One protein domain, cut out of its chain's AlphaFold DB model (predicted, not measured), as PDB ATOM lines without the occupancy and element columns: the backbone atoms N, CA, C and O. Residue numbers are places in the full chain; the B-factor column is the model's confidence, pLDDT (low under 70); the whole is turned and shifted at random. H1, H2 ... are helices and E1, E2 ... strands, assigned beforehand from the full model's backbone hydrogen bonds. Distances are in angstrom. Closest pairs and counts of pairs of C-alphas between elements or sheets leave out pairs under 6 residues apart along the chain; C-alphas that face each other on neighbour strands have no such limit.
ATOM      1  N   TRP A   3     -23.724  45.354 -11.716       97.75
ATOM      2  CA  TRP A   3     -23.650  45.001 -10.295       97.75
ATOM      3  C   TRP A   3     -22.361  44.231 -10.020       97.75
ATOM      4  O   TRP A   3     -22.168  43.130 -10.534       97.75
ATOM      5  N   ASN A   4     -21.480  44.811  -9.207       98.19
ATOM      6  CA  ASN A   4     -20.179  44.234  -8.908       98.19
ATOM      7  C   ASN A   4     -20.276  43.246  -7.734       98.19
ATOM      8  O   ASN A   4     -20.090  43.600  -6.570       98.19
ATOM      9  N   GLY A   5     -20.588  41.987  -8.051       97.94
ATOM     10  CA  GLY A   5     -20.632  40.908  -7.061       97.94
ATOM     11  C   GLY A   5     -19.274  40.616  -6.411       97.94
ATOM     12  O   GLY A   5     -19.237  40.213  -5.254       97.94
ATOM     13  N   GLN A   6     -18.163  40.885  -7.104       98.44
ATOM     14  CA  GLN A   6     -16.825  40.674  -6.545       98.44
ATOM     15  C   GLN A   6     -16.490  41.723  -5.477       98.44
ATOM     16  O   GLN A   6     -15.944  41.387  -4.433       98.44
ATOM     17  N   TYR A   7     -16.907  42.978  -5.681       98.75
ATOM     18  CA  TYR A   7     -16.864  44.020  -4.651       98.75
ATOM     19  C   TYR A   7     -17.588  43.580  -3.380       98.75
ATOM     20  O   TYR A   7     -17.028  43.661  -2.287       98.75
ATOM     21  N   ARG A   8     -18.814  43.067  -3.532       98.69
ATOM     22  CA  ARG A   8     -19.614  42.551  -2.419       98.69
ATOM     23  C   ARG A   8     -18.865  41.459  -1.654       98.69
ATOM     24  O   ARG A   8     -18.747  41.542  -0.435       98.69
ATOM     25  N   ASP A   9     -18.394  40.435  -2.358       98.69
ATOM     26  CA  ASP A   9     -17.828  39.238  -1.735       98.69
ATOM     27  C   ASP A   9     -16.471  39.521  -1.075       98.69
ATOM     28  O   ASP A   9     -16.226  39.080   0.051       98.69
ATOM     29  N   ASP A  10     -15.616  40.317  -1.714       98.81
ATOM     30  CA  ASP A  10     -14.293  40.643  -1.179       98.81
ATOM     31  C   ASP A  10     -14.373  41.562   0.039       98.81
ATOM     32  O   ASP A  10     -13.685  41.332   1.037       98.81
ATOM     33  N   LEU A  11     -15.241  42.581   0.010       98.75
ATOM     34  CA  LEU A  11     -15.372  43.482   1.155       98.75
ATOM     35  C   LEU A  11     -16.015  42.781   2.355       98.75
ATOM     36  O   LEU A  11     -15.617  43.036   3.492       98.75
ATOM     37  N   ARG A  12     -16.956  41.857   2.122       98.81
ATOM     38  CA  ARG A  12     -17.516  41.008   3.184       98.81
ATOM     39  C   ARG A  12     -16.441  40.148   3.845       98.81
ATOM     40  O   ARG A  12     -16.326  40.167   5.070       98.81
ATOM     41  N   GLN A  13     -15.624  39.460   3.049       98.81
ATOM     42  CA  GLN A  13     -14.509  38.643   3.544       98.81
ATOM     43  C   GLN A  13     -13.485  39.475   4.323       98.81
ATOM     44  O   GLN A  13     -13.094  39.099   5.429       98.81
ATOM     45  N   PHE A  14     -13.096  40.641   3.804       98.81
ATOM     46  CA  PHE A  14     -12.148  41.514   4.491       98.81
ATOM     47  C   PHE A  14     -12.681  42.010   5.842       98.81
ATOM     48  O   PHE A  14     -11.993  41.890   6.852       98.81
ATOM     49  N   VAL A  15     -13.917  42.516   5.896       98.62
ATOM     50  CA  VAL A  15     -14.513  43.039   7.140       98.62
ATOM     51  C   VAL A  15     -14.737  41.929   8.172       98.62
ATOM     52  O   VAL A  15     -14.536  42.152   9.371       98.62
ATOM     53  N   LYS A  16     -15.082  40.715   7.722       98.25
ATOM     54  CA  LYS A  16     -15.098  39.490   8.541       98.25
ATOM     55  C   LYS A  16     -13.711  39.154   9.104       98.25
ATOM     56  O   LYS A  16     -13.599  38.692  10.241       98.25
ATOM     57  N   GLY A  17     -12.648  39.510   8.391       98.12
ATOM     58  CA  GLY A  17     -11.256  39.284   8.780       98.12
ATOM     59  C   GLY A  17     -10.683  38.007   8.182       98.12
ATOM     60  O   GLY A  17      -9.975  37.281   8.874       98.12
ATOM     61  N   ASP A  18     -11.044  37.702   6.935       98.50
ATOM     62  CA  ASP A  18     -10.432  36.607   6.191       98.50
ATOM     63  C   ASP A  18      -9.025  37.008   5.707       98.50
ATOM     64  O   ASP A  18      -8.808  38.158   5.304       98.50
ATOM     65  N   PRO A  19      -8.054  36.077   5.740       98.31
ATOM     66  CA  PRO A  19      -6.667  36.372   5.406       98.31
ATOM     67  C   PRO A  19      -6.469  36.577   3.896       98.31
ATOM     68  O   PRO A  19      -7.134  35.955   3.069       98.31
ATOM     69  N   GLY A  20      -5.495  37.410   3.521       98.38
ATOM     70  CA  GLY A  20      -5.112  37.659   2.125       98.38
ATOM     71  C   GLY A  20      -6.026  38.618   1.360       98.38
ATOM     72  O   GLY A  20      -5.910  38.726   0.143       98.38
ATOM     73  N   MET A  21      -6.911  39.331   2.056       98.69
ATOM     74  CA  MET A  21      -7.927  40.168   1.416       98.69
ATOM     75  C   MET A  21      -7.467  41.595   1.090       98.69
ATOM     76  O   MET A  21      -8.121  42.268   0.299       98.69
ATOM     77  N   VAL A  22      -6.341  42.070   1.639       98.69
ATOM     78  CA  VAL A  22      -5.895  43.469   1.473       98.69
ATOM     79  C   VAL A  22      -5.739  43.867   0.004       98.69
ATOM     80  O   VAL A  22      -6.266  44.898  -0.403       98.69
ATOM     81  N   GLY A  23      -5.086  43.033  -0.814       98.62
ATOM     82  CA  GLY A  23      -4.925  43.314  -2.245       98.62
ATOM     83  C   GLY A  23      -6.263  43.413  -2.984       98.62
ATOM     84  O   GLY A  23      -6.455  44.320  -3.787       98.62
ATOM     85  N   ALA A  24      -7.219  42.540  -2.654       98.62
ATOM     86  CA  ALA A  24      -8.558  42.598  -3.229       98.62
ATOM     87  C   ALA A  24      -9.280  43.892  -2.825       98.62
ATOM     88  O   ALA A  24      -9.827  44.574  -3.686       98.62
ATOM     89  N   VAL A  25      -9.218  44.294  -1.548       98.62
ATOM     90  CA  VAL A  25      -9.806  45.563  -1.082       98.62
ATOM     91  C   VAL A  25      -9.224  46.764  -1.818       98.62
ATOM     92  O   VAL A  25      -9.996  47.627  -2.235       98.62
ATOM     93  N   MET A  26      -7.905  46.805  -2.037       98.62
ATOM     94  CA  MET A  26      -7.265  47.868  -2.825       98.62
ATOM     95  C   MET A  26      -7.906  47.982  -4.210       98.62
ATOM     96  O   MET A  26      -8.371  49.055  -4.592       98.62
ATOM     97  N   THR A  27      -8.009  46.863  -4.932       98.31
ATOM     98  CA  THR A  27      -8.616  46.818  -6.268       98.31
ATOM     99  C   THR A  27     -10.099  47.201  -6.238       98.31
ATOM    100  O   THR A  27     -10.566  47.976  -7.075       98.31
ATOM    101  N   ARG A  28     -10.861  46.706  -5.256       98.44
ATOM    102  CA  ARG A  28     -12.293  47.008  -5.110       98.44
ATOM    103  C   ARG A  28     -12.540  48.492  -4.841       98.44
ATOM    104  O   ARG A  28     -13.371  49.090  -5.523       98.44
ATOM    105  N   MET A  29     -11.802  49.089  -3.905       98.19
ATOM    106  CA  MET A  29     -11.939  50.506  -3.554       98.19
ATOM    107  C   MET A  29     -11.439  51.438  -4.660       98.19
ATOM    108  O   MET A  29     -12.034  52.493  -4.860       98.19
ATOM    109  N   TYR A  30     -10.415  51.035  -5.422       97.38
ATOM    110  CA  TYR A  30      -9.895  51.795  -6.568       97.38
ATOM    111  C   TYR A  30     -10.920  51.989  -7.701       97.38
ATOM    112  O   TYR A  30     -10.840  52.960  -8.459       97.38
ATOM    113  N   GLY A  31     -11.902  51.089  -7.801       96.12
ATOM    114  CA  GLY A  31     -12.936  51.096  -8.840       96.12
ATOM    115  C   GLY A  31     -13.065  49.779  -9.611       96.12
ATOM    116  O   GLY A  31     -13.818  49.731 -10.580       96.12
ATOM    117  N   SER A  32     -12.374  48.716  -9.177       96.94
ATOM    118  CA  SER A  32     -12.372  47.386  -9.811       96.94
ATOM    119  C   SER A  32     -11.933  47.418 -11.277       96.94
ATOM    120  O   SER A  32     -12.641  46.945 -12.163       96.94
ATOM    121  N   ASP A  33     -10.772  48.013 -11.534       94.75
ATOM    122  CA  ASP A  33     -10.173  48.159 -12.865       94.75
ATOM    123  C   ASP A  33      -9.780  46.824 -13.520       94.75
ATOM    124  O   ASP A  33      -9.688  46.734 -14.739       94.75
ATOM    125  N   ASP A  34      -9.633  45.756 -12.745       96.00
ATOM    126  CA  ASP A  34      -9.498  44.390 -13.256       96.00
ATOM    127  C   ASP A  34     -10.780  43.861 -13.930       96.00
ATOM    128  O   ASP A  34     -10.703  43.064 -14.866       96.00
ATOM    129  N   LEU A  35     -11.955  44.317 -13.483       95.19
ATOM    130  CA  LEU A  35     -13.258  44.006 -14.087       95.19
ATOM    131  C   LEU A  35     -13.705  45.064 -15.100       95.19
ATOM    132  O   LEU A  35     -14.418  44.756 -16.056       95.19
ATOM    133  N   PHE A  36     -13.306  46.313 -14.872       94.00
ATOM    134  CA  PHE A  36     -13.662  47.478 -15.674       94.00
ATOM    135  C   PHE A  36     -12.389  48.179 -16.173       94.00
ATOM    136  O   PHE A  36     -12.127  49.314 -15.777       94.00
ATOM    137  N   PRO A  37     -11.591  47.530 -17.040       92.25
ATOM    138  CA  PRO A  37     -10.294  48.049 -17.457       92.25
ATOM    139  C   PRO A  37     -10.417  49.365 -18.217       92.25
ATOM    140  O   PRO A  37     -11.155  49.499 -19.193       92.25
ATOM    141  N   ASP A  38      -9.620  50.341 -17.806       86.88
ATOM    142  CA  ASP A  38      -9.553  51.672 -18.408       86.88
ATOM    143  C   ASP A  38      -8.620  51.742 -19.628       86.88
ATOM    144  O   ASP A  38      -8.251  52.832 -20.078       86.88
ATOM    145  N   SER A  39      -8.227  50.577 -20.155       87.06
ATOM    146  CA  SER A  39      -7.402  50.472 -21.351       87.06
ATOM    147  C   SER A  39      -8.106  51.122 -22.544       87.06
ATOM    148  O   SER A  39      -9.329  51.237 -22.587       87.06
ATOM    149  N   VAL A  40      -7.331  51.513 -23.556       86.44
ATOM    150  CA  VAL A  40      -7.870  52.167 -24.763       86.44
ATOM    151  C   VAL A  40      -8.933  51.310 -25.464       86.44
ATOM    152  O   VAL A  40      -9.859  51.858 -26.053       86.44
ATOM    153  N   GLU A  41      -8.815  49.982 -25.396       89.31
ATOM    154  CA  GLU A  41      -9.747  49.051 -26.040       89.31
ATOM    155  C   GLU A  41     -11.122  49.034 -25.363       89.31
ATOM    156  O   GLU A  41     -12.145  49.067 -26.046       89.31
ATOM    157  N   TYR A  42     -11.151  48.996 -24.030       87.81
ATOM    158  CA  TYR A  42     -12.394  48.870 -23.271       87.81
ATOM    159  C   TYR A  42     -12.983  50.225 -22.878       87.81
ATOM    160  O   TYR A  42     -14.204  50.353 -22.776       87.81
ATOM    161  N   ALA A  43     -12.121  51.228 -22.680       88.56
ATOM    162  CA  ALA A  43     -12.467  52.578 -22.253       88.56
ATOM    163  C   ALA A  43     -13.475  52.582 -21.087       88.56
ATOM    164  O   ALA A  43     -14.405  53.395 -21.053       88.56
ATOM    165  N   CYS A  44     -13.331  51.634 -20.151       92.50
ATOM    166  CA  CYS A  44     -14.223  51.561 -19.010       92.50
ATOM    167  C   CYS A  44     -13.962  52.708 -18.034       92.50
ATOM    168  O   CYS A  44     -12.916  53.361 -18.024       92.50
ATOM    169  N   HIS A  45     -14.958  52.947 -17.193       92.88
ATOM    170  CA  HIS A  45     -14.953  54.002 -16.196       92.88
ATOM    171  C   HIS A  45     -15.432  53.456 -14.855       92.88
ATOM    172  O   HIS A  45     -16.354  52.642 -14.818       92.88
ATOM    173  N   ALA A  46     -14.890  53.980 -13.755       91.94
ATOM    174  CA  ALA A  46     -15.215  53.522 -12.403       91.94
ATOM    175  C   ALA A  46     -16.729  53.535 -12.102       91.94
ATOM    176  O   ALA A  46     -17.247  52.601 -11.495       91.94
ATOM    177  N   TRP A  47     -17.480  54.533 -12.597       93.94
ATOM    178  CA  TRP A  47     -18.939  54.621 -12.404       93.94
ATOM    179  C   TRP A  47     -19.720  53.443 -13.006       93.94
ATOM    180  O   TRP A  47     -20.880  53.222 -12.650       93.94
ATOM    181  N   GLN A  48     -19.114  52.673 -13.916       95.25
ATOM    182  CA  GLN A  48     -19.727  51.468 -14.465       95.25
ATOM    183  C   GLN A  48     -19.810  50.338 -13.433       95.25
ATOM    184  O   GLN A  48     -20.701  49.500 -13.581       95.25
ATOM    185  N   SER A  49     -18.973  50.344 -12.390       96.25
ATOM    186  CA  SER A  49     -19.095  49.448 -11.240       96.25
ATOM    187  C   SER A  49     -20.190  49.950 -10.298       96.25
ATOM    188  O   SER A  49     -20.063  51.017  -9.693       96.25
ATOM    189  N   VAL A  50     -21.278  49.188 -10.169       98.00
ATOM    190  CA  VAL A  50     -22.254  49.383  -9.091       98.00
ATOM    191  C   VAL A  50     -21.760  48.591  -7.890       98.00
ATOM    192  O   VAL A  50     -21.893  47.367  -7.847       98.00
ATOM    193  N   ASN A  51     -21.160  49.301  -6.943       98.56
ATOM    194  CA  ASN A  51     -20.632  48.754  -5.703       98.56
ATOM    195  C   ASN A  51     -21.782  48.574  -4.713       98.56
ATOM    196  O   ASN A  51     -22.573  49.494  -4.514       98.56
ATOM    197  N   PHE A  52     -21.879  47.410  -4.080       98.69
ATOM    198  CA  PHE A  52     -22.893  47.143  -3.064       98.69
ATOM    199  C   PHE A  52     -22.398  46.093  -2.075       98.69
ATOM    200  O   PHE A  52     -21.645  45.194  -2.443       98.69
ATOM    201  N   ILE A  53     -22.837  46.199  -0.820       98.56
ATOM    202  CA  ILE A  53     -22.567  45.183   0.212       98.56
ATOM    203  C   ILE A  53     -23.753  44.236   0.357       98.56
ATOM    204  O   ILE A  53     -23.563  43.044   0.579       98.56
ATOM    205  N   ASN A  54     -24.977  44.728   0.190       98.25
ATOM    206  CA  ASN A  54     -26.209  43.959   0.327       98.25
ATOM    207  C   ASN A  54     -27.197  44.373  -0.768       98.25
ATOM    208  O   ASN A  54     -27.134  45.484  -1.298       98.25
ATOM    209  N   SER A  55     -28.101  43.466  -1.117       97.38
ATOM    210  CA  SER A  55     -29.220  43.725  -2.022       97.38
ATOM    211  C   SER A  55     -30.487  43.093  -1.439       97.38
ATOM    212  O   SER A  55     -30.519  42.719  -0.268       97.38
ATOM    213  N   HIS A  56     -31.558  43.003  -2.226       95.25
ATOM    214  CA  HIS A  56     -32.735  42.233  -1.821       95.25
ATOM    215  C   HIS A  56     -32.459  40.719  -1.765       95.25
ATOM    216  O   HIS A  56     -33.167  40.016  -1.053       95.25
ATOM    217  N   ASP A  57     -31.433  40.249  -2.481       94.00
ATOM    218  CA  ASP A  57     -30.960  38.869  -2.438       94.00
ATOM    219  C   ASP A  57     -29.849  38.723  -1.389       94.00
ATOM    220  O   ASP A  57     -28.876  39.488  -1.361       94.00
ATOM    221  N   GLY A  58     -29.940  37.684  -0.563       97.06
ATOM    222  CA  GLY A  58     -29.004  37.448   0.529       97.06
ATOM    223  C   GLY A  58     -29.385  38.203   1.803       97.06
ATOM    224  O   GLY A  58     -30.505  38.669   1.978       97.06
ATOM    225  N   PHE A  59     -28.434  38.290   2.731       98.50
ATOM    226  CA  PHE A  59     -28.641  38.993   3.995       98.50
ATOM    227  C   PHE A  59     -28.807  40.507   3.823       98.50
ATOM    228  O   PHE A  59     -28.204  41.118   2.935       98.50
ATOM    229  N   THR A  60     -29.523  41.114   4.770       98.62
ATOM    230  CA  THR A  60     -29.408  42.545   5.106       98.62
ATOM    231  C   THR A  60     -28.022  42.867   5.661       98.62
ATOM    232  O   THR A  60     -27.261  41.959   6.007       98.62
ATOM    233  N   LEU A  61     -27.675  44.150   5.787       98.62
ATOM    234  CA  LEU A  61     -26.421  44.540   6.436       98.62
ATOM    235  C   LEU A  61     -26.357  44.073   7.895       98.62
ATOM    236  O   LEU A  61     -25.313  43.620   8.357       98.62
ATOM    237  N   TYR A  62     -27.471  44.160   8.621       98.62
ATOM    238  CA  TYR A  62     -27.514  43.730  10.011       98.62
ATOM    239  C   TYR A  62     -27.433  42.205  10.144       98.62
ATOM    240  O   TYR A  62     -26.686  41.703  10.983       98.62
ATOM    241  N   ASP A  63     -28.114  41.453   9.278       98.69
ATOM    242  CA  ASP A  63     -28.059  39.989   9.322       98.69
ATOM    243  C   ASP A  63     -26.681  39.460   8.904       98.69
ATOM    244  O   ASP A  63     -26.187  38.490   9.478       98.69
ATOM    245  N   LEU A  64     -26.006  40.153   7.979       98.81
ATOM    246  CA  LEU A  64     -24.627  39.872   7.572       98.81
ATOM    247  C   LEU A  64     -23.644  39.901   8.758       98.81
ATOM    248  O   LEU A  64     -22.656  39.163   8.745       98.81
ATOM    249  N   VAL A  65     -23.917  40.721   9.779       98.69
ATOM    250  CA  VAL A  65     -23.101  40.819  11.004       98.69
ATOM    251  C   VAL A  65     -23.705  40.081  12.207       98.69
ATOM    252  O   VAL A  65     -23.130  40.095  13.296       98.69
ATOM    253  N   SER A  66     -24.851  39.414  12.026       98.75
ATOM    254  CA  SER A  66     -25.605  38.765  13.110       98.75
ATOM    255  C   SER A  66     -25.776  37.255  12.935       98.75
ATOM    256  O   SER A  66     -26.072  36.563  13.909       98.75
ATOM    257  N   TYR A  67     -25.534  36.722  11.734       98.69
ATOM    258  CA  TYR A  67     -25.775  35.316  11.407       98.69
ATOM    259  C   TYR A  67     -24.620  34.695  10.617       98.69
ATOM    260  O   TYR A  67     -24.172  35.230   9.604       98.69
ATOM    261  N   ASN A  68     -24.158  33.516  11.039       98.44
ATOM    262  CA  ASN A  68     -23.175  32.729  10.285       98.44
ATOM    263  C   ASN A  68     -23.832  31.818   9.242       98.44
ATOM    264  O   ASN A  68     -23.157  31.335   8.332       98.44
ATOM    265  N   ARG A  69     -25.127  31.522   9.393       97.00
ATOM    266  CA  ARG A  69     -25.880  30.631   8.501       97.00
ATOM    267  C   ARG A  69     -27.240  31.233   8.183       97.00
ATOM    268  O   ARG A  69     -27.770  32.008   8.969       97.00
ATOM    269  N   LYS A  70     -27.791  30.863   7.029       97.69
ATOM    270  CA  LYS A  70     -29.160  31.219   6.646       97.69
ATOM    271  C   LYS A  70     -30.184  30.468   7.505       97.69
ATOM    272  O   LYS A  70     -29.977  29.298   7.836       97.69
ATOM    273  N   HIS A  71     -31.281  31.146   7.812       97.75
ATOM    274  CA  HIS A  71     -32.448  30.657   8.548       97.75
ATOM    275  C   HIS A  71     -33.693  30.881   7.677       97.75
ATOM    276  O   HIS A  71     -34.521  31.759   7.928       97.75
ATOM    277  N   ASN A  72     -33.776  30.127   6.573       98.19
ATOM    278  CA  ASN A  72     -34.847  30.225   5.575       98.19
ATOM    279  C   ASN A  72     -35.983  29.219   5.835       98.19
ATOM    280  O   ASN A  72     -36.788  28.942   4.946       98.19
ATOM    281  N   GLU A  73     -36.073  28.628   7.032       97.94
ATOM    282  CA  GLU A  73     -37.055  27.583   7.361       97.94
ATOM    283  C   GLU A  73     -38.495  28.036   7.080       97.94
ATOM    284  O   GLU A  73     -39.322  27.253   6.611       97.94
ATOM    285  N   THR A  74     -38.781  29.323   7.296       96.88
ATOM    286  CA  THR A  74     -40.097  29.926   7.053       96.88
ATOM    287  C   THR A  74     -40.491  29.978   5.576       96.88
ATOM    288  O   THR A  74     -41.669  30.176   5.274       96.88
ATOM    289  N   ASN A  75     -39.555  29.753   4.646       97.44
ATOM    290  CA  ASN A  75     -39.831  29.715   3.208       97.44
ATOM    291  C   ASN A  75     -40.475  28.394   2.761       97.44
ATOM    292  O   ASN A  75     -41.065  28.355   1.681       97.44
ATOM    293  N   GLY A  76     -40.393  27.332   3.577       97.38
ATOM    294  CA  GLY A  76     -41.046  26.044   3.316       97.38
ATOM    295  C   GLY A  76     -40.259  25.063   2.437       97.38
ATOM    296  O   GLY A  76     -40.840  24.087   1.969       97.38
ATOM    297  N   HIS A  77     -38.956  25.287   2.222       96.25
ATOM    298  CA  HIS A  77     -38.085  24.412   1.409       96.25
ATOM    299  C   HIS A  77     -37.015  23.676   2.224       96.25
ATOM    300  O   HIS A  77     -35.969  23.302   1.687       96.25
ATOM    301  N   ASP A  78     -37.254  23.474   3.521       96.38
ATOM    302  CA  ASP A  78     -36.310  22.840   4.454       96.38
ATOM    303  C   ASP A  78     -34.931  23.534   4.473       96.38
ATOM    304  O   ASP A  78     -33.892  22.875   4.491       96.38
ATOM    305  N   ASN A  79     -34.922  24.874   4.405       96.88
ATOM    306  CA  ASN A  79     -33.717  25.717   4.370       96.88
ATOM    307  C   ASN A  79     -32.762  25.405   3.184       96.88
ATOM    308  O   ASN A  79     -31.567  25.699   3.231       96.88
ATOM    309  N   ARG A  80     -33.263  24.789   2.099       97.06
ATOM    310  CA  ARG A  80     -32.467  24.474   0.892       97.06
ATOM    311  C   ARG A  80     -32.349  25.638  -0.085       97.06
ATOM    312  O   ARG A  80     -31.452  25.636  -0.922       97.06
ATOM    313  N   ASP A  81     -33.240  26.614   0.000       97.31
ATOM    314  CA  ASP A  81     -33.247  27.801  -0.846       97.31
ATOM    315  C   ASP A  81     -32.307  28.897  -0.313       97.31
ATOM    316  O   ASP A  81     -31.885  28.859   0.844       97.31
ATOM    317  N   GLY A  82     -31.956  29.869  -1.156       96.44
ATOM    318  CA  GLY A  82     -30.996  30.927  -0.821       96.44
ATOM    319  C   GLY A  82     -29.529  30.487  -0.870       96.44
ATOM    320  O   GLY A  82     -29.202  29.311  -1.033       96.44
ATOM    321  N   MET A  83     -28.622  31.456  -0.741       94.31
ATOM    322  CA  MET A  83     -27.182  31.225  -0.877       94.31
ATOM    323  C   MET A  83     -26.574  30.656   0.410       94.31
ATOM    324  O   MET A  83     -26.813  31.184   1.493       94.31
ATOM    325  N   ASP A  84     -25.763  29.602   0.307       93.75
ATOM    326  CA  ASP A  84     -25.078  29.025   1.474       93.75
ATOM    327  C   ASP A  84     -23.884  29.884   1.914       93.75
ATOM    328  O   ASP A  84     -23.702  30.171   3.098       93.75
ATOM    329  N   GLN A  85     -23.083  30.344   0.949       95.44
ATOM    330  CA  GLN A  85     -21.892  31.147   1.210       95.44
ATOM    331  C   GLN A  85     -22.226  32.641   1.215       95.44
ATOM    332  O   GLN A  85     -22.327  33.276   0.172       95.44
ATOM    333  N   ASN A  86     -22.389  33.209   2.409       96.62
ATOM    334  CA  ASN A  86     -22.774  34.615   2.580       96.62
ATOM    335  C   ASN A  86     -21.599  35.547   2.908       96.62
ATOM    336  O   ASN A  86     -21.773  36.766   2.870       96.62
ATOM    337  N   PHE A  87     -20.435  34.976   3.245       98.31
ATOM    338  CA  PHE A  87     -19.273  35.691   3.791       98.31
ATOM    339  C   PHE A  87     -19.622  36.546   5.024       98.31
ATOM    340  O   PHE A  87     -19.075  37.624   5.232       98.31
ATOM    341  N   SER A  88     -20.562  36.055   5.832       98.50
ATOM    342  CA  SER A  88     -21.073  36.708   7.031       98.50
ATOM    343  C   SER A  88     -20.294  36.309   8.284       98.50
ATOM    344  O   SER A  88     -19.595  35.290   8.310       98.50
ATOM    345  N   TRP A  89     -20.423  37.119   9.334       98.62
ATOM    346  CA  TRP A  89     -19.894  36.809  10.658       98.62
ATOM    347  C   TRP A  89     -20.816  37.353  11.739       98.62
ATOM    348  O   TRP A  89     -21.023  38.555  11.828       98.62
ATOM    349  N   ASN A  90     -21.308  36.479  12.611       98.50
ATOM    350  CA  ASN A  90     -22.253  36.820  13.676       98.50
ATOM    351  C   ASN A  90     -21.675  37.661  14.840       98.50
ATOM    352  O   ASN A  90     -22.340  37.860  15.858       98.50
ATOM    353  N   CYS A  91     -20.423  38.114  14.722       98.25
ATOM    354  CA  CYS A  91     -19.703  38.884  15.739       98.25
ATOM    355  C   CYS A  91     -19.553  38.171  17.100       98.25
ATOM    356  O   CYS A  91     -19.276  38.814  18.107       98.25
ATOM    357  N   GLY A  92     -19.702  36.841  17.135       97.75
ATOM    358  CA  GLY A  92     -19.553  36.016  18.339       97.75
ATOM    359  C   GLY A  92     -20.866  35.544  18.974       97.75
ATOM    360  O   GLY A  92     -20.819  34.711  19.876       97.75
ATOM    361  N   TRP A  93     -22.027  35.998  18.490       98.56
ATOM    362  CA  TRP A  93     -23.346  35.586  18.992       98.56
ATOM    363  C   TRP A  93     -24.303  35.340  17.824       98.56
ATOM    364  O   TRP A  93     -24.445  36.212  16.983       98.56
ATOM    365  N   GLU A  94     -24.959  34.182  17.726       98.06
ATOM    366  CA  GLU A  94     -25.861  33.899  16.594       98.06
ATOM    367  C   GLU A  94     -27.259  34.490  16.834       98.06
ATOM    368  O   GLU A  94     -27.940  34.134  17.798       98.06
ATOM    369  N   GLY A  95     -27.703  35.352  15.919       96.88
ATOM    370  CA  GLY A  95     -29.038  35.945  15.898       96.88
ATOM    371  C   GLY A  95     -29.255  37.097  16.877       96.88
ATOM    372  O   GLY A  95     -28.305  37.716  17.359       96.88
ATOM    373  N   ASP A  96     -30.532  37.393  17.139       92.94
ATOM    374  CA  ASP A  96     -30.975  38.644  17.788       92.94
ATOM    375  C   ASP A  96     -31.455  38.492  19.228       92.94
ATOM    376  O   ASP A  96     -31.752  39.468  19.916       92.94
ATOM    377  N   LYS A  97     -31.566  37.258  19.713       94.69
ATOM    378  CA  LYS A  97     -32.093  37.003  21.052       94.69
ATOM    379  C   LYS A  97     -30.967  37.050  22.076       94.69
ATOM    380  O   LYS A  97     -29.994  36.309  21.948       94.69
ATOM    381  N   ASN A  98     -31.162  37.851  23.125       95.75
ATOM    382  CA  ASN A  98     -30.261  37.969  24.278       95.75
ATOM    383  C   ASN A  98     -28.816  38.335  23.893       95.75
ATOM    384  O   ASN A  98     -27.877  37.792  24.469       95.75
ATOM    385  N   VAL A  99     -28.645  39.216  22.904       97.75
ATOM    386  CA  VAL A  99     -27.318  39.631  22.433       97.75
ATOM    387  C   VAL A  99     -26.627  40.468  23.519       97.75
ATOM    388  O   VAL A  99     -27.225  41.442  23.979       97.75
ATOM    389  N   PRO A 100     -25.397  40.118  23.939       98.31
ATOM    390  CA  PRO A 100     -24.608  40.956  24.837       98.31
ATOM    391  C   PRO A 100     -24.320  42.331  24.220       98.31
ATOM    392  O   PRO A 100     -24.137  42.437  23.003       98.31
ATOM    393  N   GLU A 101     -24.254  43.382  25.041       97.38
ATOM    394  CA  GLU A 101     -24.089  44.752  24.533       97.38
ATOM    395  C   GLU A 101     -22.766  44.919  23.778       97.38
ATOM    396  O   GLU A 101     -22.742  45.531  22.715       97.38
ATOM    397  N   GLU A 102     -21.688  44.278  24.232       97.69
ATOM    398  CA  GLU A 102     -20.387  44.311  23.560       97.69
ATOM    399  C   GLU A 102     -20.429  43.717  22.139       97.69
ATOM    400  O   GLU A 102     -19.713  44.166  21.240       97.69
ATOM    401  N   VAL A 103     -21.307  42.734  21.899       98.56
ATOM    402  CA  VAL A 103     -21.527  42.172  20.560       98.56
ATOM    403  C   VAL A 103     -22.357  43.137  19.718       98.56
ATOM    404  O   VAL A 103     -22.063  43.319  18.536       98.56
ATOM    405  N   MET A 104     -23.358  43.800  20.305       98.06
ATOM    406  CA  MET A 104     -24.139  44.824  19.607       98.06
ATOM    407  C   MET A 104     -23.289  46.034  19.213       98.06
ATOM    408  O   MET A 104     -23.384  46.489  18.073       98.06
ATOM    409  N   GLU A 105     -22.410  46.516  20.089       98.00
ATOM    410  CA  GLU A 105     -21.441  47.571  19.778       98.00
ATOM    411  C   GLU A 105     -20.542  47.181  18.599       98.00
ATOM    412  O   GLU A 105     -20.360  47.969  17.664       98.00
ATOM    413  N   LEU A 106     -20.037  45.942  18.589       98.62
ATOM    414  CA  LEU A 106     -19.248  45.426  17.475       98.62
ATOM    415  C   LEU A 106     -20.072  45.345  16.181       98.62
ATOM    416  O   LEU A 106     -19.597  45.785  15.137       98.62
ATOM    417  N   ARG A 107     -21.317  44.858  16.227       98.69
ATOM    418  CA  ARG A 107     -22.213  44.812  15.055       98.69
ATOM    419  C   ARG A 107     -22.489  46.206  14.491       98.69
ATOM    420  O   ARG A 107     -22.386  46.402  13.279       98.69
ATOM    421  N   ARG A 108     -22.773  47.190  15.354       98.62
ATOM    422  CA  ARG A 108     -22.957  48.599  14.961       98.62
ATOM    423  C   ARG A 108     -21.689  49.152  14.307       98.62
ATOM    424  O   ARG A 108     -21.776  49.771  13.247       98.62
ATOM    425  N   ARG A 109     -20.511  48.870  14.874       98.81
ATOM    426  CA  ARG A 109     -19.215  49.251  14.290       98.81
ATOM    427  C   ARG A 109     -18.991  48.618  12.917       98.81
ATOM    428  O   ARG A 109     -18.629  49.323  11.982       98.81
ATOM    429  N   GLN A 110     -19.266  47.325  12.758       98.88
ATOM    430  CA  GLN A 110     -19.120  46.627  11.476       98.88
ATOM    431  C   GLN A 110     -20.080  47.179  10.410       98.88
ATOM    432  O   GLN A 110     -19.673  47.360   9.263       98.88
ATOM    433  N   ALA A 111     -21.316  47.530  10.780       98.81
ATOM    434  CA  ALA A 111     -22.246  48.205   9.874       98.81
ATOM    435  C   ALA A 111     -21.715  49.577   9.416       98.81
ATOM    436  O   ALA A 111     -21.753  49.885   8.221       98.81
ATOM    437  N   LYS A 112     -21.148  50.373  10.336       98.94
ATOM    438  CA  LYS A 112     -20.468  51.636   9.997       98.94
ATOM    439  C   LYS A 112     -19.258  51.398   9.089       98.94
ATOM    440  O   LYS A 112     -19.111  52.114   8.106       98.94
ATOM    441  N   ASN A 113     -18.449  50.364   9.344       98.94
ATOM    442  CA  ASN A 113     -17.300  50.004   8.504       98.94
ATOM    443  C   ASN A 113     -17.725  49.680   7.068       98.94
ATOM    444  O   ASN A 113     -17.143  50.214   6.128       98.94
ATOM    445  N   PHE A 114     -18.762  48.859   6.880       98.88
ATOM    446  CA  PHE A 114     -19.314  48.588   5.550       98.88
ATOM    447  C   PHE A 114     -19.836  49.859   4.872       98.88
ATOM    448  O   PHE A 114     -19.584  50.057   3.683       98.88
ATOM    449  N   GLY A 115     -20.500  50.743   5.624       98.81
ATOM    450  CA  GLY A 115     -20.900  52.066   5.146       98.81
ATOM    451  C   GLY A 115     -19.704  52.904   4.681       98.81
ATOM    452  O   GLY A 115     -19.718  53.420   3.564       98.81
ATOM    453  N   CYS A 116     -18.640  52.989   5.486       98.88
ATOM    454  CA  CYS A 116     -17.400  53.667   5.116       98.88
ATOM    455  C   CYS A 116     -16.826  53.101   3.822       98.88
ATOM    456  O   CYS A 116     -16.636  53.850   2.871       98.88
ATOM    457  N   LEU A 117     -16.598  51.791   3.747       98.81
ATOM    458  CA  LEU A 117     -15.993  51.188   2.563       98.81
ATOM    459  C   LEU A 117     -16.837  51.443   1.307       98.81
ATOM    460  O   LEU A 117     -16.286  51.849   0.284       98.81
ATOM    461  N   LEU A 118     -18.164  51.308   1.402       98.81
ATOM    462  CA  LEU A 118     -19.085  51.574   0.297       98.81
ATOM    463  C   LEU A 118     -19.008  53.024  -0.197       98.81
ATOM    464  O   LEU A 118     -18.869  53.263  -1.397       98.81
ATOM    465  N   PHE A 119     -19.095  53.997   0.714       98.81
ATOM    466  CA  PHE A 119     -19.150  55.417   0.354       98.81
ATOM    467  C   PHE A 119     -17.775  56.061   0.124       98.81
ATOM    468  O   PHE A 119     -17.725  57.141  -0.462       98.81
ATOM    469  N   LEU A 120     -16.676  55.414   0.523       98.69
ATOM    470  CA  LEU A 120     -15.298  55.865   0.271       98.69
ATOM    471  C   LEU A 120     -14.661  55.195  -0.958       98.69
ATOM    472  O   LEU A 120     -13.579  55.590  -1.372       98.69
ATOM    473  N   SER A 121     -15.304  54.191  -1.558       98.44
ATOM    474  CA  SER A 121     -14.802  53.556  -2.785       98.44
ATOM    475  C   SER A 121     -15.088  54.401  -4.026       98.44
ATOM    476  O   SER A 121     -16.121  55.072  -4.109       98.44
ATOM    477  N   ASN A 122     -14.226  54.314  -5.034       97.12
ATOM    478  CA  ASN A 122     -14.538  54.812  -6.368       97.12
ATOM    479  C   ASN A 122     -15.618  53.940  -7.037       97.12
ATOM    480  O   ASN A 122     -15.710  52.735  -6.790       97.12
ATOM    481  N   GLY A 123     -16.434  54.543  -7.900       95.81
ATOM    482  CA  GLY A 123     -17.577  53.904  -8.556       95.81
ATOM    483  C   GLY A 123     -18.935  54.336  -8.002       95.81
ATOM    484  O   GLY A 123     -19.067  55.369  -7.339       95.81
ATOM    485  N   THR A 124     -19.981  53.574  -8.319       97.56
ATOM    486  CA  THR A 124     -21.371  53.947  -8.008       97.56
ATOM    487  C   THR A 124     -21.883  53.140  -6.812       97.56
ATOM    488  O   THR A 124     -22.164  51.953  -6.979       97.56
ATOM    489  N   PRO A 125     -22.030  53.724  -5.608       98.12
ATOM    490  CA  PRO A 125     -22.526  52.987  -4.450       98.12
ATOM    491  C   PRO A 125     -24.037  52.737  -4.534       98.12
ATOM    492  O   PRO A 125     -24.820  53.628  -4.867       98.12
ATOM    493  N   MET A 126     -24.446  51.535  -4.145       98.56
ATOM    494  CA  MET A 126     -25.824  51.133  -3.891       98.56
ATOM    495  C   MET A 126     -25.885  50.457  -2.517       98.56
ATOM    496  O   MET A 126     -25.107  49.547  -2.234       98.56
ATOM    497  N   PHE A 127     -26.824  50.876  -1.671       97.88
ATOM    498  CA  PHE A 127     -27.155  50.181  -0.425       97.88
ATOM    499  C   PHE A 127     -28.615  49.718  -0.461       97.88
ATOM    500  O   PHE A 127     -29.441  50.293  -1.177       97.88
ATOM    501  N   ARG A 128     -28.928  48.651   0.276       98.19
ATOM    502  CA  ARG A 128     -30.276  48.080   0.356       98.19
ATOM    503  C   ARG A 128     -31.124  48.925   1.306       98.19
ATOM    504  O   ARG A 128     -30.665  49.305   2.376       98.19
ATOM    505  N   ALA A 129     -32.379  49.172   0.938       98.25
ATOM    506  CA  ALA A 129     -33.314  49.870   1.813       98.25
ATOM    507  C   ALA A 129     -33.421  49.175   3.183       98.25
ATOM    508  O   ALA A 129     -33.591  47.954   3.262       98.25
ATOM    509  N   GLY A 130     -33.325  49.964   4.248       98.31
ATOM    510  CA  GLY A 130     -33.360  49.504   5.629       98.31
ATOM    511  C   GLY A 130     -31.991  49.231   6.244       98.31
ATOM    512  O   GLY A 130     -31.884  49.250   7.469       98.31
ATOM    513  N   ASP A 131     -30.934  49.039   5.448       98.62
ATOM    514  CA  ASP A 131     -29.580  48.859   5.991       98.62
ATOM    515  C   ASP A 131     -29.115  50.101   6.765       98.62
ATOM    516  O   ASP A 131     -28.406  49.982   7.765       98.62
ATOM    517  N   GLU A 132     -29.581  51.290   6.368       98.56
ATOM    518  CA  GLU A 132     -29.266  52.563   7.016       98.56
ATOM    519  C   GLU A 132     -29.858  52.706   8.430       98.56
ATOM    520  O   GLU A 132     -29.551  53.664   9.129       98.56
ATOM    521  N   PHE A 133     -30.694  51.767   8.873       98.12
ATOM    522  CA  PHE A 133     -31.171  51.658  10.255       98.12
ATOM    523  C   PHE A 133     -31.193  50.203  10.744       98.12
ATOM    524  O   PHE A 133     -31.980  49.828  11.614       98.12
ATOM    525  N   LEU A 134     -30.288  49.389  10.195       98.19
ATOM    526  CA  LEU A 134     -30.052  48.001  10.577       98.19
ATOM    527  C   LEU A 134     -31.234  47.043  10.389       98.19
ATOM    528  O   LEU A 134     -31.245  46.033  11.075       98.19
ATOM    529  N   ASN A 135     -32.193  47.275   9.483       97.81
ATOM    530  CA  ASN A 135     -33.339  46.375   9.248       97.81
ATOM    531  C   ASN A 135     -32.925  44.891   9.143       97.81
ATOM    532  O   ASN A 135     -31.867  44.579   8.608       97.81
ATOM    533  N   THR A 136     -33.760  43.973   9.639       97.88
ATOM    534  CA  THR A 136     -33.452  42.534   9.745       97.88
ATOM    535  C   THR A 136     -34.500  41.712   9.018       97.88
ATOM    536  O   THR A 136     -35.642  42.144   8.875       97.88
ATOM    537  N   GLN A 137     -34.098  40.528   8.574       98.06
ATOM    538  CA  GLN A 137     -34.976  39.459   8.100       98.06
ATOM    539  C   GLN A 137     -34.804  38.207   8.964       98.06
ATOM    540  O   GLN A 137     -35.126  37.099   8.543       98.06
ATOM    541  N   TYR A 138     -34.282  38.384  10.181       97.75
ATOM    542  CA  TYR A 138     -34.070  37.358  11.197       97.75
ATOM    543  C   TYR A 138     -33.212  36.186  10.709       97.75
ATOM    544  O   TYR A 138     -33.436  35.033  11.082       97.75
ATOM    545  N   GLY A 139     -32.232  36.481   9.852       98.06
ATOM    546  CA  GLY A 139     -31.371  35.475   9.237       98.06
ATOM    547  C   GLY A 139     -31.968  34.800   7.997       98.06
ATOM    548  O   GLY A 139     -31.331  33.905   7.442       98.06
ATOM    549  N   ASN A 140     -33.142  35.216   7.513       98.31
ATOM    550  CA  ASN A 140     -33.654  34.766   6.221       98.31
ATOM    551  C   ASN A 140     -32.953  35.532   5.089       98.31
ATOM    552  O   ASN A 140     -33.128  36.740   4.944       98.31
ATOM    553  N   ASN A 141     -32.151  34.837   4.284       97.88
ATOM    554  CA  ASN A 141     -31.375  35.440   3.197       97.88
ATOM    555  C   ASN A 141     -32.034  35.289   1.815       97.88
ATOM    556  O   ASN A 141     -31.410  35.573   0.792       97.88
ATOM    557  N   ASN A 142     -33.267  34.783   1.771       97.88
ATOM    558  CA  ASN A 142     -34.028  34.595   0.542       97.88
ATOM    559  C   ASN A 142     -35.537  34.791   0.788       97.88
ATOM    560  O   ASN A 142     -36.331  33.878   0.566       97.88
ATOM    561  N   PRO A 143     -35.978  35.967   1.255       96.44
ATOM    562  CA  PRO A 143     -37.349  36.242   1.708       96.44
ATOM    563  C   PRO A 143     -38.354  36.413   0.544       96.44
ATOM    564  O   PRO A 143     -39.307  37.186   0.638       96.44
ATOM    565  N   TYR A 144     -38.150  35.724  -0.581       96.75
ATOM    566  CA  TYR A 144     -38.857  35.970  -1.842       96.75
ATOM    567  C   TYR A 144     -40.372  35.699  -1.764       96.75
ATOM    568  O   TYR A 144     -41.146  36.289  -2.516       96.75
ATOM    569  N   ASN A 145     -40.797  34.803  -0.865       96.75
ATOM    570  CA  ASN A 145     -42.196  34.432  -0.641       96.75
ATOM    571  C   ASN A 145     -42.760  34.940   0.699       96.75
ATOM    572  O   ASN A 145     -43.835  34.505   1.112       96.75
ATOM    573  N   GLN A 146     -42.065  35.868   1.363       96.69
ATOM    574  CA  GLN A 146     -42.471  36.424   2.652       96.69
ATOM    575  C   GLN A 146     -43.163  37.780   2.455       96.69
ATOM    576  O   GLN A 146     -42.524  38.794   2.180       96.69
ATOM    577  N   ASN A 147     -44.490  37.808   2.601       96.56
ATOM    578  CA  ASN A 147     -45.273  39.048   2.657       96.56
ATOM    579  C   ASN A 147     -45.724  39.327   4.097       96.56
ATOM    580  O   ASN A 147     -46.901  39.189   4.428       96.56
ATOM    581  N   ASN A 148     -44.752  39.626   4.954       97.06
ATOM    582  CA  ASN A 148     -44.906  39.823   6.392       97.06
ATOM    583  C   ASN A 148     -43.709  40.629   6.940       97.06
ATOM    584  O   ASN A 148     -42.884  41.141   6.175       97.06
ATOM    585  N   GLU A 149     -43.591  40.705   8.262       95.69
ATOM    586  CA  GLU A 149     -42.571  41.459   8.996       95.69
ATOM    587  C   GLU A 149     -41.126  41.016   8.703       95.69
ATOM    588  O   GLU A 149     -40.202  41.768   8.986       95.69
ATOM    589  N   ILE A 150     -40.906  39.838   8.101       95.19
ATOM    590  CA  ILE A 150     -39.574  39.418   7.626       95.19
ATOM    591  C   ILE A 150     -39.122  40.282   6.439       95.19
ATOM    592  O   ILE A 150     -37.929  40.486   6.240       95.19
ATOM    593  N   ASN A 151     -40.045  40.774   5.612       93.56
ATOM    594  CA  ASN A 151     -39.709  41.506   4.388       93.56
ATOM    595  C   ASN A 151     -40.084  42.993   4.433       93.56
ATOM    596  O   ASN A 151     -39.566  43.788   3.647       93.56
ATOM    597  N   TRP A 152     -40.980  43.390   5.336       97.06
ATOM    598  CA  TRP A 152     -41.345  44.794   5.510       97.06
ATOM    599  C   TRP A 152     -40.229  45.591   6.199       97.06
ATOM    600  O   TRP A 152     -39.429  45.049   6.958       97.06
ATOM    601  N   LEU A 153     -40.174  46.899   5.931       97.12
ATOM    602  CA  LEU A 153     -39.310  47.804   6.686       97.12
ATOM    603  C   LEU A 153     -39.923  48.056   8.061       97.12
ATOM    604  O   LEU A 153     -41.051  48.547   8.157       97.12
ATOM    605  N   ASP A 154     -39.159  47.766   9.107       96.12
ATOM    606  CA  ASP A 154     -39.548  48.077  10.476       96.12
ATOM    607  C   ASP A 154     -39.077  49.485  10.857       96.12
ATOM    608  O   ASP A 154     -37.906  49.734  11.156       96.12
ATOM    609  N   TRP A 155     -40.011  50.433  10.844       97.00
ATOM    610  CA  TRP A 155     -39.727  51.829  11.167       97.00
ATOM    611  C   TRP A 155     -39.385  52.059  12.640       97.00
ATOM    612  O   TRP A 155     -38.717  53.050  12.931       97.00
ATOM    613  N   SER A 156     -39.772  51.161  13.553       97.31
ATOM    614  CA  SER A 156     -39.380  51.279  14.965       97.31
ATOM    615  C   SER A 156     -37.863  51.148  15.126       97.31
ATOM    616  O   SER A 156     -37.237  51.902  15.870       97.31
ATOM    617  N   ARG A 157     -37.222  50.316  14.294       96.69
ATOM    618  CA  ARG A 157     -35.763  50.147  14.291       96.69
ATOM    619  C   ARG A 157     -35.009  51.388  13.849       96.69
ATOM    620  O   ARG A 157     -33.864  51.569  14.255       96.69
ATOM    621  N   LYS A 158     -35.626  52.266  13.058       96.19
ATOM    622  CA  LYS A 158     -35.052  53.578  12.738       96.19
ATOM    623  C   LYS A 158     -34.970  54.479  13.965       96.19
ATOM    624  O   LYS A 158     -34.013  55.242  14.079       96.19
ATOM    625  N   GLU A 159     -35.949  54.403  14.860       96.06
ATOM    626  CA  GLU A 159     -35.931  55.148  16.120       96.06
ATOM    627  C   GLU A 159     -34.878  54.560  17.068       96.06
ATOM    628  O   GLU A 159     -34.046  55.300  17.590       96.06
ATOM    629  N   GLU A 160     -34.836  53.231  17.199       96.44
ATOM    630  CA  GLU A 160     -33.861  52.512  18.035       96.44
ATOM    631  C   GLU A 160     -32.410  52.684  17.557       96.44
ATOM    632  O   GLU A 160     -31.497  52.841  18.362       96.44
ATOM    633  N   ASN A 161     -32.189  52.675  16.238       97.69
ATOM    634  CA  ASN A 161     -30.869  52.758  15.607       97.69
ATOM    635  C   ASN A 161     -30.638  54.135  14.967       97.69
ATOM    636  O   ASN A 161     -29.966  54.252  13.936       97.69
ATOM    637  N   GLY A 162     -31.182  55.190  15.583       98.19
ATOM    638  CA  GLY A 162     -31.079  56.563  15.086       98.19
ATOM    639  C   GLY A 162     -29.636  57.033  14.860       98.19
ATOM    640  O   GLY A 162     -29.383  57.824  13.951       98.19
ATOM    641  N   GLU A 163     -28.673  56.497  15.617       98.00
ATOM    642  CA  GLU A 163     -27.243  56.753  15.408       98.00
ATOM    643  C   GLU A 163     -26.703  56.192  14.083       98.00
ATOM    644  O   GLU A 163     -25.938  56.873  13.400       98.00
ATOM    645  N   ILE A 164     -27.138  55.001  13.660       98.69
ATOM    646  CA  ILE A 164     -26.738  54.403  12.378       98.69
ATOM    647  C   ILE A 164     -27.356  55.193  11.229       98.69
ATOM    648  O   ILE A 164     -26.668  55.528  10.264       98.69
ATOM    649  N   PHE A 165     -28.622  55.592  11.379       98.69
ATOM    650  CA  PHE A 165     -29.294  56.439  10.399       98.69
ATOM    651  C   PHE A 165     -28.592  57.791  10.238       98.69
ATOM    652  O   PHE A 165     -28.374  58.256   9.113       98.69
ATOM    653  N   ARG A 166     -28.183  58.414  11.354       98.69
ATOM    654  CA  ARG A 166     -27.367  59.636  11.352       98.69
ATOM    655  C   ARG A 166     -26.052  59.410  10.607       98.69
ATOM    656  O   ARG A 166     -25.714  60.216   9.740       98.69
ATOM    657  N   PHE A 167     -25.353  58.320  10.912       98.88
ATOM    658  CA  PHE A 167     -24.071  57.981  10.304       98.88
ATOM    659  C   PHE A 167     -24.180  57.824   8.782       98.88
ATOM    660  O   PHE A 167     -23.473  58.505   8.045       98.88
ATOM    661  N   PHE A 168     -25.123  57.013   8.289       98.81
ATOM    662  CA  PHE A 168     -25.341  56.819   6.848       98.81
ATOM    663  C   PHE A 168     -25.729  58.117   6.138       98.81
ATOM    664  O   PHE A 168     -25.214  58.416   5.060       98.81
ATOM    665  N   LYS A 169     -26.598  58.930   6.753       98.69
ATOM    666  CA  LYS A 169     -26.966  60.245   6.212       98.69
ATOM    667  C   LYS A 169     -25.738  61.139   6.034       98.69
ATOM    668  O   LYS A 169     -25.622  61.806   5.004       98.69
ATOM    669  N   LEU A 170     -24.837  61.155   7.014       98.75
ATOM    670  CA  LEU A 170     -23.619  61.958   6.962       98.75
ATOM    671  C   LEU A 170     -22.567  61.369   6.022       98.75
ATOM    672  O   LEU A 170     -21.965  62.139   5.289       98.75
ATOM    673  N   MET A 171     -22.428  60.046   5.916       98.75
ATOM    674  CA  MET A 171     -21.574  59.415   4.899       98.75
ATOM    675  C   MET A 171     -22.018  59.758   3.472       98.75
ATOM    676  O   MET A 171     -21.188  60.046   2.610       98.75
ATOM    677  N   ILE A 172     -23.331  59.777   3.214       98.62
ATOM    678  CA  ILE A 172     -23.880  60.199   1.918       98.62
ATOM    679  C   ILE A 172     -23.572  61.680   1.660       98.62
ATOM    680  O   ILE A 172     -23.234  62.041   0.534       98.62
ATOM    681  N   ALA A 173     -23.707  62.539   2.675       98.38
ATOM    682  CA  ALA A 173     -23.377  63.957   2.555       98.38
ATOM    683  C   ALA A 173     -21.876  64.166   2.300       98.38
ATOM    684  O   ALA A 173     -21.530  64.868   1.354       98.38
ATOM    685  N   PHE A 174     -21.019  63.482   3.060       98.38
ATOM    686  CA  PHE A 174     -19.565  63.498   2.931       98.38
ATOM    687  C   PHE A 174     -19.131  63.093   1.519       98.38
ATOM    688  O   PHE A 174     -18.474  63.861   0.827       98.38
ATOM    689  N   ARG A 175     -19.610  61.950   1.004       97.94
ATOM    690  CA  ARG A 175     -19.300  61.527  -0.374       97.94
ATOM    691  C   ARG A 175     -19.722  62.563  -1.423       97.94
ATOM    692  O   ARG A 175     -19.045  62.720  -2.429       97.94
ATOM    693  N   LYS A 176     -20.858  63.241  -1.224       96.75
ATOM    694  CA  LYS A 176     -21.335  64.282  -2.152       96.75
ATOM    695  C   LYS A 176     -20.522  65.574  -2.073       96.75
ATOM    696  O   LYS A 176     -20.544  66.328  -3.040       96.75
ATOM    697  N   GLN A 177     -19.884  65.840  -0.937       95.69
ATOM    698  CA  GLN A 177     -19.035  67.010  -0.718       95.69
ATOM    699  C   GLN A 177     -17.614  66.818  -1.250       95.69
ATOM    700  O   GLN A 177     -16.976  67.823  -1.530       95.69
ATOM    701  N   HIS A 178     -17.173  65.571  -1.450       96.38
ATOM    702  CA  HIS A 178     -15.824  65.231  -1.911       96.38
ATOM    703  C   HIS A 178     -15.821  64.594  -3.314       96.38
ATOM    704  O   HIS A 178     -15.920  63.363  -3.445       96.38
ATOM    705  N   PRO A 179     -15.726  65.404  -4.392       95.19
ATOM    706  CA  PRO A 179     -15.629  64.930  -5.772       95.19
ATOM    707  C   PRO A 179     -14.538  63.879  -6.011       95.19
ATOM    708  O   PRO A 179     -14.743  62.991  -6.842       95.19
ATOM    709  N   SER A 180     -13.444  63.888  -5.241       95.12
ATOM    710  CA  SER A 180     -12.359  62.895  -5.346       95.12
ATOM    711  C   SER A 180     -12.844  61.453  -5.181       95.12
ATOM    712  O   SER A 180     -12.333  60.532  -5.827       95.12
TER     713      SER A 180
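What this domain is: This is residues 3 to 180 of the 290 residues of an uncharacterized protein of Aliifodinibius roseus (UniProt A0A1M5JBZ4). A long helix, H4, has H6 side by side with it and H1 packed on another side; H2 packs on H1, and a tiny sheet, E1 and E2, packs on H4 residues 114 to 119. Long loops, residues 65 to 100 and 127 to 154, make much of the rest. The 178 printed residues have six named helices and two named strands, in the order H1 H2 E1 H3 H4 E2 H5 H6; the class is mostly helix, with under half of the residues in named elements. The whole is compact, radius of gyration of the C-alphas 16.7 A, spanning 52 by 35 by 33 A.

How they stand to each other: Start at H1, residues 5 to 16: it touches H2, residues 22 to 30, at Tyr 7 and Arg 28, the closest C-alphas, 5.5 A. E1, residues 49 to 52, is parallel to E2, residues 124 to 126; N 51 and O 124 are within hydrogen-bond range at 2.8 A. With H3, residues 61 to 64, and H4, residues 101 to 120, between them, they form a strand-helix-strand unit, parallel neighbour strands joined through helices, with a right-handed crossover. H4 touches H6, residues 162 to 177, at a shallow tilt of 17 degrees, the same way; their closest C-alphas, Phe 119 and Arg 175, are 6.2 A apart. H5, residues 155 to 160, is close to H6 but not clearly touching, closest C-alphas Lys 158 and Phe 165, 6.8 A. Every O i to N i+4 pair is within hydrogen-bond range in H1, H2, H4 and H6; H5 has 1 of 2, and H3 is too short for one.

Where its parts are: Find C-alpha 5 at (-20.632, 40.908, -7.061), where H1 begins, 16.6 A long. H4 runs 28.1 A from C-alpha 101 at (-24.089, 44.752, 24.533). H6, 22.4 A, ends at C-alpha 177, (-19.035, 67.010, -0.718).

The domain as a whole: The C-alphas of Val 40 and Asn 98 are farthest apart, 55.7 A. The links H2 to E1, H3 to H4 and E2 to H5 are long. The printed part has no cut, and no printed residue is under 70 in pLDDT.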